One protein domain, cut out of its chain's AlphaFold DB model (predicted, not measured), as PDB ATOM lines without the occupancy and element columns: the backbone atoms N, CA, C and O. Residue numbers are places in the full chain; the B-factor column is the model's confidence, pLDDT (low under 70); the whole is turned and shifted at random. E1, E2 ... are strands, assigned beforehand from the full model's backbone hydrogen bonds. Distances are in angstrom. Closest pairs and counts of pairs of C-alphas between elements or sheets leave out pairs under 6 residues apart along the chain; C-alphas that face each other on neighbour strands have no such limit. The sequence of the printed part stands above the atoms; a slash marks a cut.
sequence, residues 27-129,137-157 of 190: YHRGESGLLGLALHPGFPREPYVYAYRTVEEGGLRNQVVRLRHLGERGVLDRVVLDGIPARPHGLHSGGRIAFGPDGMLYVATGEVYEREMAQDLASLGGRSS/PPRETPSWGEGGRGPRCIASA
ATOM      1  N   TYR A  27      19.966 -13.992  35.785       95.94
ATOM      2  CA  TYR A  27      20.150 -14.699  34.528       95.94
ATOM      3  C   TYR A  27      18.771 -15.019  33.947       95.94
ATOM      4  O   TYR A  27      17.990 -15.731  34.579       95.94
ATOM      5  N   HIS A  28      18.447 -14.505  32.759       94.38
ATOM      6  CA  HIS A  28      17.154 -14.751  32.119       94.38
ATOM      7  C   HIS A  28      17.333 -15.372  30.729       94.38
ATOM      8  O   HIS A  28      17.710 -14.720  29.760       94.38
ATOM      9  N   ARG A  29      17.025 -16.663  30.616       93.50
ATOM     10  CA  ARG A  29      16.997 -17.414  29.355       93.50
ATOM     11  C   ARG A  29      15.996 -18.550  29.497       93.50
ATOM     12  O   ARG A  29      15.913 -19.147  30.562       93.50
ATOM     13  N   GLY A  30      15.216 -18.833  28.454       90.38
ATOM     14  CA  GLY A  30      14.150 -19.836  28.544       90.38
ATOM     15  C   GLY A  30      13.167 -19.512  29.677       90.38
ATOM     16  O   GLY A  30      12.585 -18.430  29.709       90.38
ATOM     17  N   GLU A  31      13.011 -20.428  30.621       90.50
ATOM     18  CA  GLU A  31      12.196 -20.292  31.831       90.50
ATOM     19  C   GLU A  31      12.948 -19.655  33.007       90.50
ATOM     20  O   GLU A  31      12.313 -19.252  33.975       90.50
ATOM     21  N   SER A  32      14.277 -19.536  32.944       93.81
ATOM     22  CA  SER A  32      15.073 -18.907  34.002       93.81
ATOM     23  C   SER A  32      14.849 -17.394  34.072       93.81
ATOM     24  O   SER A  32      14.525 -16.739  33.072       93.81
ATOM     25  N   GLY A  33      15.045 -16.837  35.265       96.31
ATOM     26  CA  GLY A  33      14.860 -15.419  35.563       96.31
ATOM     27  C   GLY A  33      14.244 -15.214  36.942       96.31
ATOM     28  O   GLY A  33      14.442 -16.023  37.848       96.31
ATOM     29  N   LEU A  34      13.492 -14.127  37.105       98.00
ATOM     30  CA  LEU A  34      12.667 -13.871  38.286       98.00
ATOM     31  C   LEU A  34      11.303 -14.560  38.142       98.00
ATOM     32  O   LEU A  34      10.566 -14.278  37.196       98.00
ATOM     33  N   LEU A  35      10.966 -15.444  39.081       94.88
ATOM     34  CA  LEU A  35       9.782 -16.304  38.999       94.88
ATOM     35  C   LEU A  35       8.830 -16.059  40.176       94.88
ATOM     36  O   LEU A  35       8.108 -15.065  40.193       94.88
ATOM     37  N   GLY A  36       8.780 -16.968  41.148       94.12
ATOM     38  CA  GLY A  36       7.827 -16.901  42.249       94.12
ATOM     39  C   GLY A  36       8.094 -15.758  43.221       94.12
ATOM     40  O   GLY A  36       9.240 -15.439  43.536       94.12
ATOM     41  N   LEU A  37       7.001 -15.200  43.741       97.69
ATOM     42  CA  LEU A  37       6.981 -14.265  44.859       97.69
ATOM     43  C   LEU A  37       6.105 -14.835  45.978       97.69
ATOM     44  O   LEU A  37       5.045 -15.396  45.703       97.69
ATOM     45  N   ALA A  38       6.507 -14.639  47.231       96.62
ATOM     46  CA  ALA A  38       5.681 -14.944  48.398       96.62
ATOM     47  C   ALA A  38       5.806 -13.838  49.448       96.62
ATOM     48  O   ALA A  38       6.898 -13.347  49.718       96.62
ATOM     49  N   LEU A  39       4.694 -13.442  50.062       96.38
ATOM     50  CA  LEU A  39       4.726 -12.577  51.241       96.38
ATOM     51  C   LEU A  39       4.971 -13.426  52.485       96.38
ATOM     52  O   LEU A  39       4.514 -14.566  52.554       96.38
ATOM     53  N   HIS A  40       5.661 -12.867  53.475       95.75
ATOM     54  CA  HIS A  40       5.727 -13.501  54.787       95.75
ATOM     55  C   HIS A  40       4.313 -13.679  55.379       95.75
ATOM     56  O   HIS A  40       3.504 -12.757  55.250       95.75
ATOM     57  N   PRO A  41       4.000 -14.783  56.088       93.75
ATOM     58  CA  PRO A  41       2.667 -14.996  56.670       93.75
ATOM     59  C   PRO A  41       2.247 -13.900  57.658       93.75
ATOM     60  O   PRO A  41       1.071 -13.589  57.791       93.75
ATOM     61  N   GLY A  42       3.224 -13.289  58.334       93.31
ATOM     62  CA  GLY A  42       3.027 -12.167  59.259       93.31
ATOM     63  C   GLY A  42       2.989 -10.776  58.612       93.31
ATOM     64  O   GLY A  42       3.100  -9.780  59.327       93.31
ATOM     65  N   PHE A  43       2.909 -10.662  57.284       94.50
ATOM     66  CA  PHE A  43       2.851  -9.362  56.609       94.50
ATOM     67  C   PHE A  43       1.563  -8.595  56.996       94.50
ATOM     68  O   PHE A  43       0.494  -9.202  57.025       94.50
ATOM     69  N   PRO A  44       1.610  -7.275  57.289       94.50
ATOM     70  CA  PRO A  44       2.753  -6.364  57.151       94.50
ATOM     71  C   PRO A  44       3.651  -6.233  58.395       94.50
ATOM     72  O   PRO A  44       4.664  -5.544  58.321       94.50
ATOM     73  N   ARG A  45       3.321  -6.869  59.531       95.12
ATOM     74  CA  ARG A  45       4.113  -6.767  60.782       95.12
ATOM     75  C   ARG A  45       5.523  -7.333  60.629       95.12
ATOM     76  O   ARG A  45       6.462  -6.811  61.214       95.12
ATOM     77  N   GLU A  46       5.648  -8.373  59.816       94.81
ATOM     78  CA  GLU A  46       6.913  -8.906  59.320       94.81
ATOM     79  C   GLU A  46       7.033  -8.502  57.840       94.81
ATOM     80  O   GLU A  46       6.527  -9.213  56.964       94.81
ATOM     81  N   PRO A  47       7.613  -7.324  57.538       96.56
ATOM     82  CA  PRO A  47       7.542  -6.702  56.219       96.56
ATOM     83  C   PRO A  47       8.557  -7.342  55.268       96.56
ATOM     84  O   PRO A  47       9.516  -6.702  54.839       96.56
ATOM     85  N   TYR A  48       8.371  -8.623  54.956       97.88
ATOM     86  CA  TYR A  48       9.251  -9.375  54.069       97.88
ATOM     87  C   TYR A  48       8.511  -9.942  52.865       97.88
ATOM     88  O   TYR A  48       7.397 -10.462  52.971       97.88
ATOM     89  N   VAL A  49       9.195  -9.883  51.726       98.06
ATOM     90  CA  VAL A  49       8.806 -10.506  50.461       98.06
ATOM     91  C   VAL A  49       9.912 -11.476  50.071       98.06
ATOM     92  O   VAL A  49      11.085 -11.141  50.168       98.06
ATOM     93  N   TYR A  50       9.558 -12.668  49.626       97.94
ATOM     94  CA  TYR A  50      10.484 -13.680  49.141       97.94
ATOM     95  C   TYR A  50      10.377 -13.750  47.627       97.94
ATOM     96  O   TYR A  50       9.273 -13.657  47.092       97.94
ATOM     97  N   ALA A  51      11.510 -13.897  46.950       98.00
ATOM     98  CA  ALA A  51      11.580 -13.973  45.500       98.00
ATOM     99  C   ALA A  51      12.500 -15.111  45.061       98.00
ATOM    100  O   ALA A  51      13.615 -15.238  45.562       98.00
ATOM    101  N   TYR A  52      12.039 -15.915  44.107       96.81
ATOM    102  CA  TYR A  52      12.851 -16.925  43.438       96.81
ATOM    103  C   TYR A  52      13.517 -16.314  42.209       96.81
ATOM    104  O   TYR A  52      12.825 -15.764  41.345       96.81
ATOM    105  N   ARG A  53      14.844 -16.423  42.106       96.81
ATOM    106  CA  ARG A  53      15.602 -15.918  40.957       96.81
ATOM    107  C   ARG A  53      16.712 -16.862  40.516       96.81
ATOM    108  O   ARG A  53      17.319 -17.528  41.349       96.81
ATOM    109  N   THR A  54      17.039 -16.832  39.232       96.69
ATOM    110  CA  THR A  54      18.264 -17.432  38.682       96.69
ATOM    111  C   THR A  54      19.390 -16.398  38.644       96.69
ATOM    112  O   THR A  54      19.157 -15.259  38.243       96.69
ATOM    113  N   VAL A  55      20.609 -16.771  39.036       96.44
ATOM    114  CA  VAL A  55      21.818 -15.930  38.966       96.44
ATOM    115  C   VAL A  55      22.989 -16.692  38.360       96.44
ATOM    116  O   VAL A  55      23.035 -17.915  38.433       96.44
ATOM    117  N   GLU A  56      23.936 -15.959  37.781       94.62
ATOM    118  CA  GLU A  56      25.172 -16.503  37.199       94.62
ATOM    119  C   GLU A  56      26.432 -16.197  38.027       94.62
ATOM    120  O   GLU A  56      27.428 -16.911  37.920       94.62
ATOM    121  N   GLU A  57      26.387 -15.170  38.884       89.06
ATOM    122  CA  GLU A  57      27.515 -14.733  39.715       89.06
ATOM    123  C   GLU A  57      27.968 -15.846  40.665       89.06
ATOM    124  O   GLU A  57      27.214 -16.242  41.550       89.06
ATOM    125  N   GLY A  58      29.196 -16.346  40.510       85.38
ATOM    126  CA  GLY A  58      29.714 -17.457  41.319       85.38
ATOM    127  C   GLY A  58      29.173 -18.837  40.917       85.38
ATOM    128  O   GLY A  58      29.314 -19.788  41.678       85.38
ATOM    129  N   GLY A  59      28.552 -18.951  39.738       89.94
ATOM    130  CA  GLY A  59      28.034 -20.200  39.180       89.94
ATOM    131  C   GLY A  59      26.526 -20.156  38.953       89.94
ATOM    132  O   GLY A  59      25.771 -19.663  39.793       89.94
ATOM    133  N   LEU A  60      26.083 -20.691  37.811       92.44
ATOM    134  CA  LEU A  60      24.682 -20.660  37.401       92.44
ATOM    135  C   LEU A  60      23.802 -21.491  38.343       92.44
ATOM    136  O   LEU A  60      23.904 -22.717  38.387       92.44
ATOM    137  N   ARG A  61      22.910 -20.816  39.069       92.94
ATOM    138  CA  ARG A  61      22.018 -21.438  40.052       92.94
ATOM    139  C   ARG A  61      20.755 -20.622  40.277       92.94
ATOM    140  O   ARG A  61      20.704 -19.421  40.020       92.94
ATOM    141  N   ASN A  62      19.727 -21.283  40.777       92.44
ATOM    142  CA  ASN A  62      18.558 -20.648  41.343       92.44
ATOM    143  C   ASN A  62      18.753 -20.410  42.846       92.44
ATOM    144  O   ASN A  62      19.455 -21.149  43.537       92.44
ATOM    145  N   GLN A  63      18.093 -19.380  43.354       94.25
ATOM    146  CA  GLN A  63      18.086 -19.038  44.768       94.25
ATOM    147  C   GLN A  63      16.762 -18.387  45.162       94.25
ATOM    148  O   GLN A  63      16.076 -17.774  44.339       94.25
ATOM    149  N   VAL A  64      16.432 -18.474  46.446       95.75
ATOM    150  CA  VAL A  64      15.386 -17.673  47.073       95.75
ATOM    151  C   VAL A  64      16.042 -16.556  47.863       95.75
ATOM    152  O   VAL A  64      16.873 -16.799  48.737       95.75
ATOM    153  N   VAL A  65      15.630 -15.326  47.587       97.06
ATOM    154  CA  VAL A  65      16.060 -14.139  48.323       97.06
ATOM    155  C   VAL A  65      14.910 -13.549  49.122       97.06
ATOM    156  O   VAL A  65      13.744 -13.679  48.748       97.06
ATOM    157  N   ARG A  66      15.244 -12.862  50.213       97.94
ATOM    158  CA  ARG A  66      14.320 -12.047  50.995       97.94
ATOM    159  C   ARG A  66      14.559 -10.580  50.682       97.94
ATOM    160  O   ARG A  66      15.693 -10.105  50.706       97.94
ATOM    161  N   LEU A  67      13.477  -9.858  50.445       98.44
ATOM    162  CA  LEU A  67      13.431  -8.411  50.369       98.44
ATOM    163  C   LEU A  67      12.735  -7.869  51.616       98.44
ATOM    164  O   LEU A  67      11.704  -8.395  52.041       98.44
ATOM    165  N   ARG A  68      13.266  -6.781  52.170       98.12
ATOM    166  CA  ARG A  68      12.567  -5.951  53.147       98.12
ATOM    167  C   ARG A  68      11.625  -5.003  52.409       98.12
ATOM    168  O   ARG A  68      12.044  -4.274  51.511       98.12
ATOM    169  N   HIS A  69      10.363  -4.991  52.811       97.25
ATOM    170  CA  HIS A  69       9.356  -4.059  52.330       97.25
ATOM    171  C   HIS A  69       9.463  -2.724  53.077       97.25
ATOM    172  O   HIS A  69       9.364  -2.688  54.301       97.25
ATOM    173  N   LEU A  70       9.643  -1.630  52.333       96.94
ATOM    174  CA  LEU A  70       9.745  -0.259  52.840       96.94
ATOM    175  C   LEU A  70       8.669   0.620  52.177       96.94
ATOM    176  O   LEU A  70       8.973   1.584  51.477       96.94
ATOM    177  N   GLY A  71       7.399   0.237  52.327       94.38
ATOM    178  CA  GLY A  71       6.275   0.897  51.661       94.38
ATOM    179  C   GLY A  71       6.196   0.515  50.183       94.38
ATOM    180  O   GLY A  71       5.993  -0.640  49.831       94.38
ATOM    181  N   GLU A  72       6.371   1.460  49.266       95.44
ATOM    182  CA  GLU A  72       6.216   1.166  47.829       95.44
ATOM    183  C   GLU A  72       7.459   0.556  47.167       95.44
ATOM    184  O   GLU A  72       7.474   0.354  45.954       95.44
ATOM    185  N   ARG A  73       8.488   0.225  47.956       97.62
ATOM    186  CA  ARG A  73       9.750  -0.356  47.483       97.62
ATOM    187  C   ARG A  73      10.158  -1.595  48.276       97.62
ATOM    188  O   ARG A  73       9.887  -1.704  49.475       97.62
ATOM    189  N   GLY A  74      10.839  -2.512  47.602       97.88
ATOM    190  CA  GLY A  74      11.521  -3.659  48.190       97.88
ATOM    191  C   GLY A  74      13.028  -3.478  48.100       97.88
ATOM    192  O   GLY A  74      13.542  -3.053  47.070       97.88
ATOM    193  N   VAL A  75      13.743  -3.800  49.172       98.19
ATOM    194  CA  VAL A  75      15.211  -3.782  49.199       98.19
ATOM    195  C   VAL A  75      15.703  -5.189  49.481       98.19
ATOM    196  O   VAL A  75      15.219  -5.817  50.420       98.19
ATOM    197  N   LEU A  76      16.631  -5.688  48.663       97.81
ATOM    198  CA  LEU A  76      17.277  -6.977  48.901       97.81
ATOM    199  C   LEU A  76      17.918  -6.969  50.296       97.81
ATOM    200  O   LEU A  76      18.755  -6.123  50.586       97.81
ATOM    201  N   ASP A  77      17.484  -7.886  51.156       97.25
ATOM    202  CA  ASP A  77      17.982  -8.037  52.526       97.25
ATOM    203  C   ASP A  77      19.042  -9.139  52.560       97.25
ATOM    204  O   ASP A  77      20.176  -8.898  52.959       97.25
ATOM    205  N   ARG A  78      18.695 -10.342  52.081       95.31
ATOM    206  CA  ARG A  78      19.623 -11.482  52.045       95.31
ATOM    207  C   ARG A  78      19.181 -12.599  51.109       95.31
ATOM    208  O   ARG A  78      18.019 -12.666  50.702       95.31
ATOM    209  N   VAL A  79      20.101 -13.522  50.849       95.06
ATOM    210  CA  VAL A  79      19.808 -14.853  50.302       95.06
ATOM    211  C   VAL A  79      19.306 -15.757  51.432       95.06
ATOM    212  O   VAL A  79      19.823 -15.699  52.543       95.06
ATOM    213  N   VAL A  80      18.258 -16.539  51.171       90.56
ATOM    214  CA  VAL A  80      17.599 -17.427  52.153       90.56
ATOM    215  C   VAL A  80      17.827 -18.894  51.814       90.56
ATOM    216  O   VAL A  80      17.961 -19.726  52.706       90.56
ATOM    217  N   LEU A  81      17.854 -19.212  50.524       87.19
ATOM    218  CA  LEU A  81      18.186 -20.531  50.008       87.19
ATOM    219  C   LEU A  81      19.010 -20.329  48.745       87.19
ATOM    220  O   LEU A  81      18.565 -19.611  47.853       87.19
ATOM    221  N   ASP A  82      20.176 -20.955  48.677       88.50
ATOM    222  CA  ASP A  82      21.071 -20.890  47.524       88.50
ATOM    223  C   ASP A  82      21.378 -22.300  46.998       88.50
ATOM    224  O   ASP A  82      21.002 -23.296  47.617       88.50
ATOM    225  N   GLY A  83      22.053 -22.390  45.853       84.00
ATOM    226  CA  GLY A  83      22.572 -23.654  45.324       84.00
ATOM    227  C   GLY A  83      21.525 -24.547  44.660       84.00
ATOM    228  O   GLY A  83      21.804 -25.712  44.389       84.00
ATOM    229  N   ILE A  84      20.327 -24.030  44.365       85.75
ATOM    230  CA  ILE A  84      19.341 -24.785  43.589       85.75
ATOM    231  C   ILE A  84      19.874 -24.895  42.151       85.75
ATOM    232  O   ILE A  84      20.174 -23.867  41.543       85.75
ATOM    233  N   PRO A  85      19.989 -26.094  41.567       86.56
ATOM    234  CA  PRO A  85      20.565 -26.253  40.237       86.56
ATOM    235  C   PRO A  85      19.859 -25.409  39.167       86.56
ATOM    236  O   PRO A  85      18.635 -25.257  39.176       86.56
ATOM    237  N   ALA A  86      20.639 -24.872  38.228       88.50
ATOM    238  CA  ALA A  86      20.164 -24.241  37.001       88.50
ATOM    239  C   ALA A  86      21.101 -24.607  35.838       88.50
ATOM    240  O   ALA A  86      22.279 -24.907  36.052       88.50
ATOM    241  N   ARG A  87      20.588 -24.600  34.600       86.81
ATOM    242  CA  ARG A  87      21.362 -24.888  33.377       86.81
ATOM    243  C   ARG A  87      21.299 -23.729  32.386       86.81
ATOM    244  O   ARG A  87      20.273 -23.051  32.324       86.81
ATOM    245  N   PRO A  88      22.333 -23.543  31.540       87.94
ATOM    246  CA  PRO A  88      22.365 -22.442  30.580       87.94
ATOM    247  C   PRO A  88      21.220 -22.464  29.566       87.94
ATOM    248  O   PRO A  88      20.857 -21.418  29.050       87.94
ATOM    249  N   HIS A  89      20.626 -23.618  29.243       83.50
ATOM    250  CA  HIS A  89      19.447 -23.658  28.363       83.50
ATOM    251  C   HIS A  89      18.187 -23.073  29.030       83.50
ATOM    252  O   HIS A  89      17.233 -22.721  28.340       83.50
ATOM    253  N   GLY A  90      18.193 -22.942  30.360       81.88
ATOM    254  CA  GLY A  90      17.156 -22.276  31.138       81.88
ATOM    255  C   GLY A  90      15.814 -23.002  31.163       81.88
ATOM    256  O   GLY A  90      14.785 -22.365  31.329       81.88
ATOM    257  N   LEU A  91      15.798 -24.322  30.969       79.75
ATOM    258  CA  LEU A  91      14.570 -25.128  30.977       79.75
ATOM    259  C   LEU A  91      14.424 -25.850  32.313       79.75
ATOM    260  O   LEU A  91      15.425 -26.227  32.919       79.75
ATOM    261  N   HIS A  92      13.176 -26.056  32.727       79.12
ATOM    262  CA  HIS A  92      12.782 -26.719  33.964       79.12
ATOM    263  C   HIS A  92      13.403 -26.010  35.166       79.12
ATOM    264  O   HIS A  92      14.117 -26.600  35.972       79.12
ATOM    265  N   SER A  93      13.146 -24.701  35.259       79.69
ATOM    266  CA  SER A  93      13.688 -23.845  36.328       79.69
ATOM    267  C   SER A  93      12.878 -23.915  37.630       79.69
ATOM    268  O   SER A  93      13.332 -23.410  38.656       79.69
ATOM    269  N   GLY A  94      11.687 -24.527  37.606       86.31
ATOM    270  CA  GLY A  94      10.763 -24.557  38.742       86.31
ATOM    271  C   GLY A  94      10.266 -23.153  39.095       86.31
ATOM    272  O   GLY A  94       9.725 -22.441  38.252       86.31
ATOM    273  N   GLY A  95      10.453 -22.750  40.348       85.44
ATOM    274  CA  GLY A  95      10.343 -21.355  40.766       85.44
ATOM    275  C   GLY A  95       9.028 -20.955  41.420       85.44
ATOM    276  O   GLY A  95       8.846 -19.777  41.720       85.44
ATOM    277  N   ARG A  96       8.115 -21.895  41.696       89.19
ATOM    278  CA  ARG A  96       6.956 -21.615  42.558       89.19
ATOM    279  C   ARG A  96       7.400 -21.627  44.019       89.19
ATOM    280  O   ARG A  96       8.022 -22.589  44.455       89.19
ATOM    281  N   ILE A  97       7.032 -20.591  44.770       90.50
ATOM    282  CA  ILE A  97       7.279 -20.510  46.214       90.50
ATOM    283  C   ILE A  97       6.000 -20.129  46.960       90.50
ATOM    284  O   ILE A  97       5.209 -19.337  46.450       90.50
ATOM    285  N   ALA A  98       5.783 -20.698  48.144       90.56
ATOM    286  CA  ALA A  98       4.647 -20.364  49.003       90.56
ATOM    287  C   ALA A  98       4.916 -20.766  50.455       90.56
ATOM    288  O   ALA A  98       5.569 -21.775  50.709       90.56
ATOM    289  N   PHE A  99       4.371 -20.012  51.407       88.94
ATOM    290  CA  PHE A  99       4.349 -20.444  52.800       88.94
ATOM    291  C   PHE A  99       3.227 -21.452  53.044       88.94
ATOM    292  O   PHE A  99       2.102 -21.252  52.580       88.94
ATOM    293  N   GLY A 100       3.535 -22.523  53.771       83.12
ATOM    294  CA  GLY A 100       2.547 -23.478  54.259       83.12
ATOM    295  C   GLY A 100       1.899 -23.040  55.578       83.12
ATOM    296  O   GLY A 100       2.351 -22.085  56.217       83.12
ATOM    297  N   PRO A 101       0.840 -23.746  56.017       83.75
ATOM    298  CA  PRO A 101       0.166 -23.480  57.294       83.75
ATOM    299  C   PRO A 101       1.052 -23.767  58.519       83.75
ATOM    300  O   PRO A 101       0.759 -23.313  59.618       83.75
ATOM    301  N   ASP A 102       2.137 -24.507  58.321       80.56
ATOM    302  CA  ASP A 102       3.193 -24.810  59.287       80.56
ATOM    303  C   ASP A 102       4.251 -23.696  59.407       80.56
ATOM    304  O   ASP A 102       5.192 -23.818  60.188       80.56
ATOM    305  N   GLY A 103       4.121 -22.611  58.633       81.31
ATOM    306  CA  GLY A 103       5.072 -21.499  58.615       81.31
ATOM    307  C   GLY A 103       6.341 -21.769  57.802       81.31
ATOM    308  O   GLY A 103       7.237 -20.923  57.777       81.31
ATOM    309  N   MET A 104       6.422 -22.907  57.113       86.12
ATOM    310  CA  MET A 104       7.570 -23.278  56.284       86.12
ATOM    311  C   MET A 104       7.449 -22.661  54.888       86.12
ATOM    312  O   MET A 104       6.345 -22.545  54.351       86.12
ATOM    313  N   LEU A 105       8.573 -22.292  54.269       85.62
ATOM    314  CA  LEU A 105       8.609 -21.841  52.876       85.62
ATOM    315  C   LEU A 105       8.833 -23.034  51.939       85.62
ATOM    316  O   LEU A 105       9.903 -23.636  51.906       85.62
ATOM    317  N   TYR A 106       7.834 -23.364  51.136       85.56
ATOM    318  CA  TYR A 106       7.915 -24.424  50.139       85.56
ATOM    319  C   TYR A 106       8.425 -23.859  48.820       85.56
ATOM    320  O   TYR A 106       7.915 -22.844  48.343       85.56
ATOM    321  N   VAL A 107       9.410 -24.531  48.229       85.69
ATOM    322  CA  VAL A 107      10.074 -24.144  46.983       85.69
ATOM    323  C   VAL A 107       9.972 -25.300  45.991       85.69
ATOM    324  O   VAL A 107      10.512 -26.381  46.213       85.69
ATOM    325  N   ALA A 108       9.273 -25.079  44.881       82.62
ATOM    326  CA  ALA A 108       9.238 -26.027  43.778       82.62
ATOM    327  C   ALA A 108      10.491 -25.840  42.916       82.62
ATOM    328  O   ALA A 108      10.655 -24.799  42.273       82.62
ATOM    329  N   THR A 109      11.370 -26.835  42.909       79.81
ATOM    330  CA  THR A 109      12.595 -26.847  42.099       79.81
ATOM    331  C   THR A 109      12.371 -27.691  40.851       79.81
ATOM    332  O   THR A 109      11.620 -28.659  40.888       79.81
ATOM    333  N   GLY A 110      12.954 -27.316  39.713       72.38
ATOM    334  CA  GLY A 110      12.872 -28.163  38.521       72.38
ATOM    335  C   GLY A 110      13.961 -29.241  38.493       72.38
ATOM    336  O   GLY A 110      14.886 -29.223  39.308       72.38
ATOM    337  N   GLU A 111      13.850 -30.195  37.564       61.62
ATOM    338  CA  GLU A 111      14.826 -31.292  37.421       61.62
ATOM    339  C   GLU A 111      15.995 -30.994  36.468       61.62
ATOM    340  O   GLU A 111      16.909 -31.805  36.359       61.62
ATOM    341  N   VAL A 112      15.992 -29.843  35.780       58.38
ATOM    342  CA  VAL A 112      17.141 -29.323  35.005       58.38
ATOM    343  C   VAL A 112      17.673 -30.289  33.906       58.38
ATOM    344  O   VAL A 112      18.692 -30.017  33.284       58.38
ATOM    345  N   TYR A 113      16.926 -31.354  33.573       47.56
ATOM    346  CA  TYR A 113      17.227 -32.380  32.555       47.56
ATOM    347  C   TYR A 113      18.500 -33.225  32.774       47.56
ATOM    348  O   TYR A 113      19.081 -33.709  31.805       47.56
ATOM    349  N   GLU A 114      18.902 -33.506  34.019       46.44
ATOM    350  CA  GLU A 114      19.963 -34.496  34.291       46.44
ATOM    351  C   GLU A 114      19.432 -35.707  35.056       46.44
ATOM    352  O   GLU A 114      18.966 -35.616  36.193       46.44
ATOM    353  N   ARG A 115      19.503 -36.870  34.398       41.97
ATOM    354  CA  ARG A 115      18.988 -38.146  34.910       41.97
ATOM    355  C   ARG A 115      19.786 -38.610  36.136       41.97
ATOM    356  O   ARG A 115      19.238 -39.307  36.987       41.97
ATOM    357  N   GLU A 116      21.045 -38.186  36.240       41.81
ATOM    358  CA  GLU A 116      21.960 -38.494  37.338       41.81
ATOM    359  C   GLU A 116      21.639 -37.697  38.616       41.81
ATOM    360  O   GLU A 116      21.701 -38.254  39.710       41.81
ATOM    361  N   MET A 117      21.197 -36.432  38.508       45.59
ATOM    362  CA  MET A 117      20.828 -35.611  39.679       45.59
ATOM    363  C   MET A 117      19.546 -36.092  40.374       45.59
ATOM    364  O   MET A 117      19.346 -35.804  41.551       45.59
ATOM    365  N   ALA A 118      18.706 -36.878  39.687       40.38
ATOM    366  CA  ALA A 118      17.530 -37.519  40.280       40.38
ATOM    367  C   ALA A 118      17.882 -38.595  41.336       40.38
ATOM    368  O   ALA A 118      16.982 -39.085  42.028       40.38
ATOM    369  N   GLN A 119      19.164 -38.979  41.443       35.88
ATOM    370  CA  GLN A 119      19.668 -40.030  42.334       35.88
ATOM    371  C   GLN A 119      20.487 -39.503  43.530       35.88
ATOM    372  O   GLN A 119      20.772 -40.282  44.436       35.88
ATOM    373  N   ASP A 120      20.835 -38.210  43.575       41.78
ATOM    374  CA  ASP A 120      21.604 -37.615  44.680       41.78
ATOM    375  C   ASP A 120      20.681 -37.020  45.761       41.78
ATOM    376  O   ASP A 120      19.957 -36.053  45.526       41.78
ATOM    377  N   LEU A 121      20.733 -37.590  46.969       38.72
ATOM    378  CA  LEU A 121      19.936 -37.173  48.131       38.72
ATOM    379  C   LEU A 121      20.350 -35.805  48.704       38.72
ATOM    380  O   LEU A 121      19.584 -35.215  49.466       38.72
ATOM    381  N   ALA A 122      21.537 -35.298  48.359       45.47
ATOM    382  CA  ALA A 122      22.007 -33.979  48.782       45.47
ATOM    383  C   ALA A 122      21.589 -32.854  47.816       45.47
ATOM    384  O   ALA A 122      21.706 -31.672  48.148       45.47
ATOM    385  N   SER A 123      21.091 -33.208  46.627       45.84
ATOM    386  CA  SER A 123      20.741 -32.255  45.578       45.84
ATOM    387  C   SER A 123      19.400 -31.563  45.841       45.84
ATOM    388  O   SER A 123      18.400 -32.179  46.202       45.84
ATOM    389  N   LEU A 124      19.356 -30.253  45.577       54.16
ATOM    390  CA  LEU A 124      18.116 -29.466  45.531       54.16
ATOM    391  C   LEU A 124      17.350 -29.633  44.197       54.16
ATOM    392  O   LEU A 124      16.262 -29.072  44.040       54.16
ATOM    393  N   GLY A 125      17.916 -30.361  43.227       45.62
ATOM    394  CA  GLY A 125      17.307 -30.687  41.931       45.62
ATOM    395  C   GLY A 125      16.335 -31.870  42.020       45.62
ATOM    396  O   GLY A 125      16.546 -32.811  42.776       45.62
ATOM    397  N   GLY A 126      15.233 -31.806  41.274       49.66
ATOM    398  CA  GLY A 126      14.092 -32.715  41.414       49.66
ATOM    399  C   GLY A 126      14.306 -34.200  41.071       49.66
ATOM    400  O   GLY A 126      14.854 -34.531  40.026       49.66
ATOM    401  N   ARG A 127      13.728 -35.088  41.902       41.34
ATOM    402  CA  ARG A 127      13.409 -36.503  41.609       41.34
ATOM    403  C   ARG A 127      12.051 -36.595  40.894       41.34
ATOM    404  O   ARG A 127      11.040 -36.147  41.433       41.34
ATOM    405  N   SER A 128      11.992 -37.254  39.738       36.88
ATOM    406  CA  SER A 128      10.746 -37.652  39.069       36.88
ATOM    407  C   SER A 128      10.397 -39.109  39.408       36.88
ATOM    408  O   SER A 128      10.715 -40.024  38.661       36.88
ATOM    409  N   SER A 129       9.790 -39.352  40.575       30.14
ATOM    410  CA  SER A 129       8.847 -40.466  40.841       30.14
ATOM    411  C   SER A 129       8.693 -40.730  42.342       30.14
ATOM    412  O   SER A 129       9.483 -41.412  42.980       30.14
ATOM    413  N   PRO A 137       5.442 -33.974  52.163       39.66
ATOM    414  CA  PRO A 137       6.654 -34.204  51.389       39.66
ATOM    415  C   PRO A 137       7.258 -35.557  51.813       39.66
ATOM    416  O   PRO A 137       7.138 -35.928  52.988       39.66
ATOM    417  N   PRO A 138       7.865 -36.331  50.894       39.09
ATOM    418  CA  PRO A 138       8.552 -37.566  51.258       39.09
ATOM    419  C   PRO A 138       9.504 -37.321  52.434       39.09
ATOM    420  O   PRO A 138      10.152 -36.276  52.492       39.09
ATOM    421  N   ARG A 139       9.605 -38.287  53.358       36.88
ATOM    422  CA  ARG A 139      10.409 -38.200  54.597       36.88
ATOM    423  C   ARG A 139      11.887 -37.831  54.363       36.88
ATOM    424  O   ARG A 139      12.559 -37.422  55.298       36.88
ATOM    425  N   GLU A 140      12.363 -37.955  53.128       44.03
ATOM    426  CA  GLU A 140      13.730 -37.673  52.673       44.03
ATOM    427  C   GLU A 140      13.893 -36.290  52.014       44.03
ATOM    428  O   GLU A 140      14.926 -36.019  51.412       44.03
ATOM    429  N   THR A 141      12.888 -35.408  52.070       46.16
ATOM    430  CA  THR A 141      12.977 -34.102  51.394       46.16
ATOM    431  C   THR A 141      13.964 -33.183  52.122       46.16
ATOM    432  O   THR A 141      13.766 -32.935  53.315       46.16
ATOM    433  N   PRO A 142      14.980 -32.625  51.435       52.84
ATOM    434  CA  PRO A 142      15.936 -31.725  52.064       52.84
ATOM    435  C   PRO A 142      15.244 -30.494  52.665       52.84
ATOM    436  O   PRO A 142      14.509 -29.774  51.978       52.84
ATOM    437  N   SER A 143      15.494 -30.241  53.950       48.91
ATOM    438  CA  SER A 143      15.051 -29.036  54.653       48.91
ATOM    439  C   SER A 143      16.248 -28.164  55.010       48.91
ATOM    440  O   SER A 143      17.218 -28.662  55.578       48.91
ATOM    441  N   TRP A 144      16.152 -26.867  54.739       56.22
ATOM    442  CA  TRP A 144      17.235 -25.897  54.929       56.22
ATOM    443  C   TRP A 144      16.699 -24.665  55.645       56.22
ATOM    444  O   TRP A 144      15.538 -24.325  55.475       56.22
ATOM    445  N   GLY A 145      17.502 -23.963  56.434       46.66
ATOM    446  CA  GLY A 145      17.078 -22.701  57.046       46.66
ATOM    447  C   GLY A 145      17.768 -22.419  58.369       46.66
ATOM    448  O   GLY A 145      18.185 -23.337  59.073       46.66
ATOM    449  N   GLU A 146      17.896 -21.137  58.698       46.69
ATOM    450  CA  GLU A 146      18.547 -20.687  59.928       46.69
ATOM    451  C   GLU A 146      17.706 -21.022  61.170       46.69
ATOM    452  O   GLU A 146      16.480 -20.881  61.179       46.69
ATOM    453  N   GLY A 147      18.366 -21.413  62.264       36.34
ATOM    454  CA  GLY A 147      17.777 -21.298  63.598       36.34
ATOM    455  C   GLY A 147      17.587 -19.819  63.958       36.34
ATOM    456  O   GLY A 147      18.517 -19.030  63.820       36.34
ATOM    457  N   GLY A 148      16.382 -19.429  64.391       46.34
ATOM    458  CA  GLY A 148      16.002 -18.035  64.665       46.34
ATOM    459  C   GLY A 148      14.631 -17.674  64.072       46.34
ATOM    460  O   GLY A 148      13.800 -18.550  63.861       46.34
ATOM    461  N   ARG A 149      14.384 -16.380  63.791       43.53
ATOM    462  CA  ARG A 149      13.150 -15.864  63.136       43.53
ATOM    463  C   ARG A 149      13.135 -16.016  61.598       43.53
ATOM    464  O   ARG A 149      12.290 -15.421  60.934       43.53
ATOM    465  N   GLY A 150      14.097 -16.725  61.006       47.91
ATOM    466  CA  GLY A 150      14.132 -16.992  59.561       47.91
ATOM    467  C   GLY A 150      13.234 -18.178  59.182       47.91
ATOM    468  O   GLY A 150      13.052 -19.074  60.006       47.91
ATOM    469  N   PRO A 151      12.658 -18.218  57.967       56.91
ATOM    470  CA  PRO A 151      11.866 -19.366  57.556       56.91
ATOM    471  C   PRO A 151      12.770 -20.567  57.288       56.91
ATOM    472  O   PRO A 151      13.845 -20.435  56.700       56.91
ATOM    473  N   ARG A 152      12.301 -21.754  57.670       69.56
ATOM    474  CA  ARG A 152      12.849 -22.999  57.139       69.56
ATOM    475  C   ARG A 152      12.186 -23.299  55.795       69.56
ATOM    476  O   ARG A 152      10.976 -23.144  55.633       69.56
ATOM    477  N   CYS A 153      12.998 -23.721  54.844       61.53
ATOM    478  CA  CYS A 153      12.665 -23.997  53.463       61.53
ATOM    479  C   CYS A 153      12.636 -25.504  53.190       61.53
ATOM    480  O   CYS A 153      13.477 -26.249  53.693       61.53
ATOM    481  N   ILE A 154      11.708 -25.932  52.337       66.44
ATOM    482  CA  ILE A 154      11.632 -27.294  51.789       66.44
ATOM    483  C   ILE A 154      11.669 -27.190  50.263       66.44
ATOM    484  O   ILE A 154      10.877 -26.440  49.690       66.44
ATOM    485  N   ALA A 155      12.555 -27.943  49.607       61.06
ATOM    486  CA  ALA A 155      12.732 -27.922  48.152       61.06
ATOM    487  C   ALA A 155      12.421 -29.291  47.518       61.06
ATOM    488  O   ALA A 155      13.011 -30.292  47.917       61.06
ATOM    489  N   SER A 156      11.505 -29.360  46.540       60.31
ATOM    490  CA  SER A 156      11.313 -30.572  45.712       60.31
ATOM    491  C   SER A 156      10.595 -30.291  44.383       60.31
ATOM    492  O   SER A 156       9.809 -29.346  44.302       60.31
ATOM    493  N   ALA A 157      10.758 -31.164  43.381       49.50
ATOM    494  CA  ALA A 157      10.007 -31.096  42.114       49.50
ATOM    495  C   ALA A 157       8.511 -31.408  42.238       49.50
ATOM    496  O   ALA A 157       7.702 -30.917  41.455       49.50
TER     497      ALA A 157
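This is residues 27 to 129 and 137 to 157 of the 190 residues of the protein "Oxidoreductase" of Thermus thermophilus (UniProt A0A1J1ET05). Little of this domain is regular structure: a strongly twisted antiparallel sheet, E1-E2-E3-E4, stands partly face to face with a smaller mixed sheet, E5-E6-E7, as a sandwich. The larger sheet is a meander, each strand neighbouring the one before; residues 109 to 129 and 137 to 152 hold no named element. The 124 printed residues, 46 in named strands, class all strand, are compact, radius of gyration of the C-alphas 14.3 A, spanning 43 by 33 by 20 A.

Look first at E2, residues 48 to 55, antiparallel to E1, residues 34 to 39, with N 35 and O 52 2.9 A apart. Next come E3, residues 61 to 69, N 49 to O 67 2.9 A, and E4, residues 74 to 85, N 62 to O 84 2.7 A. E6, residues 105 to 108, is antiparallel to E5, residues 97 to 99, N 98 to O 106 3.0 A, and parallel to E7, residues 153 to 156, N 107 to O 154 2.8 A.

Find C-alpha 74 at (11.521, -3.659, 48.190); E4 runs 25.6 A, bending 72 degrees at residue 77.

Residues 130 to 136 are cut out, a 12.5 A gap between C-alphas 129 and 137; pLDDT is under 70 in residues 111 to 129 and 137 to 157.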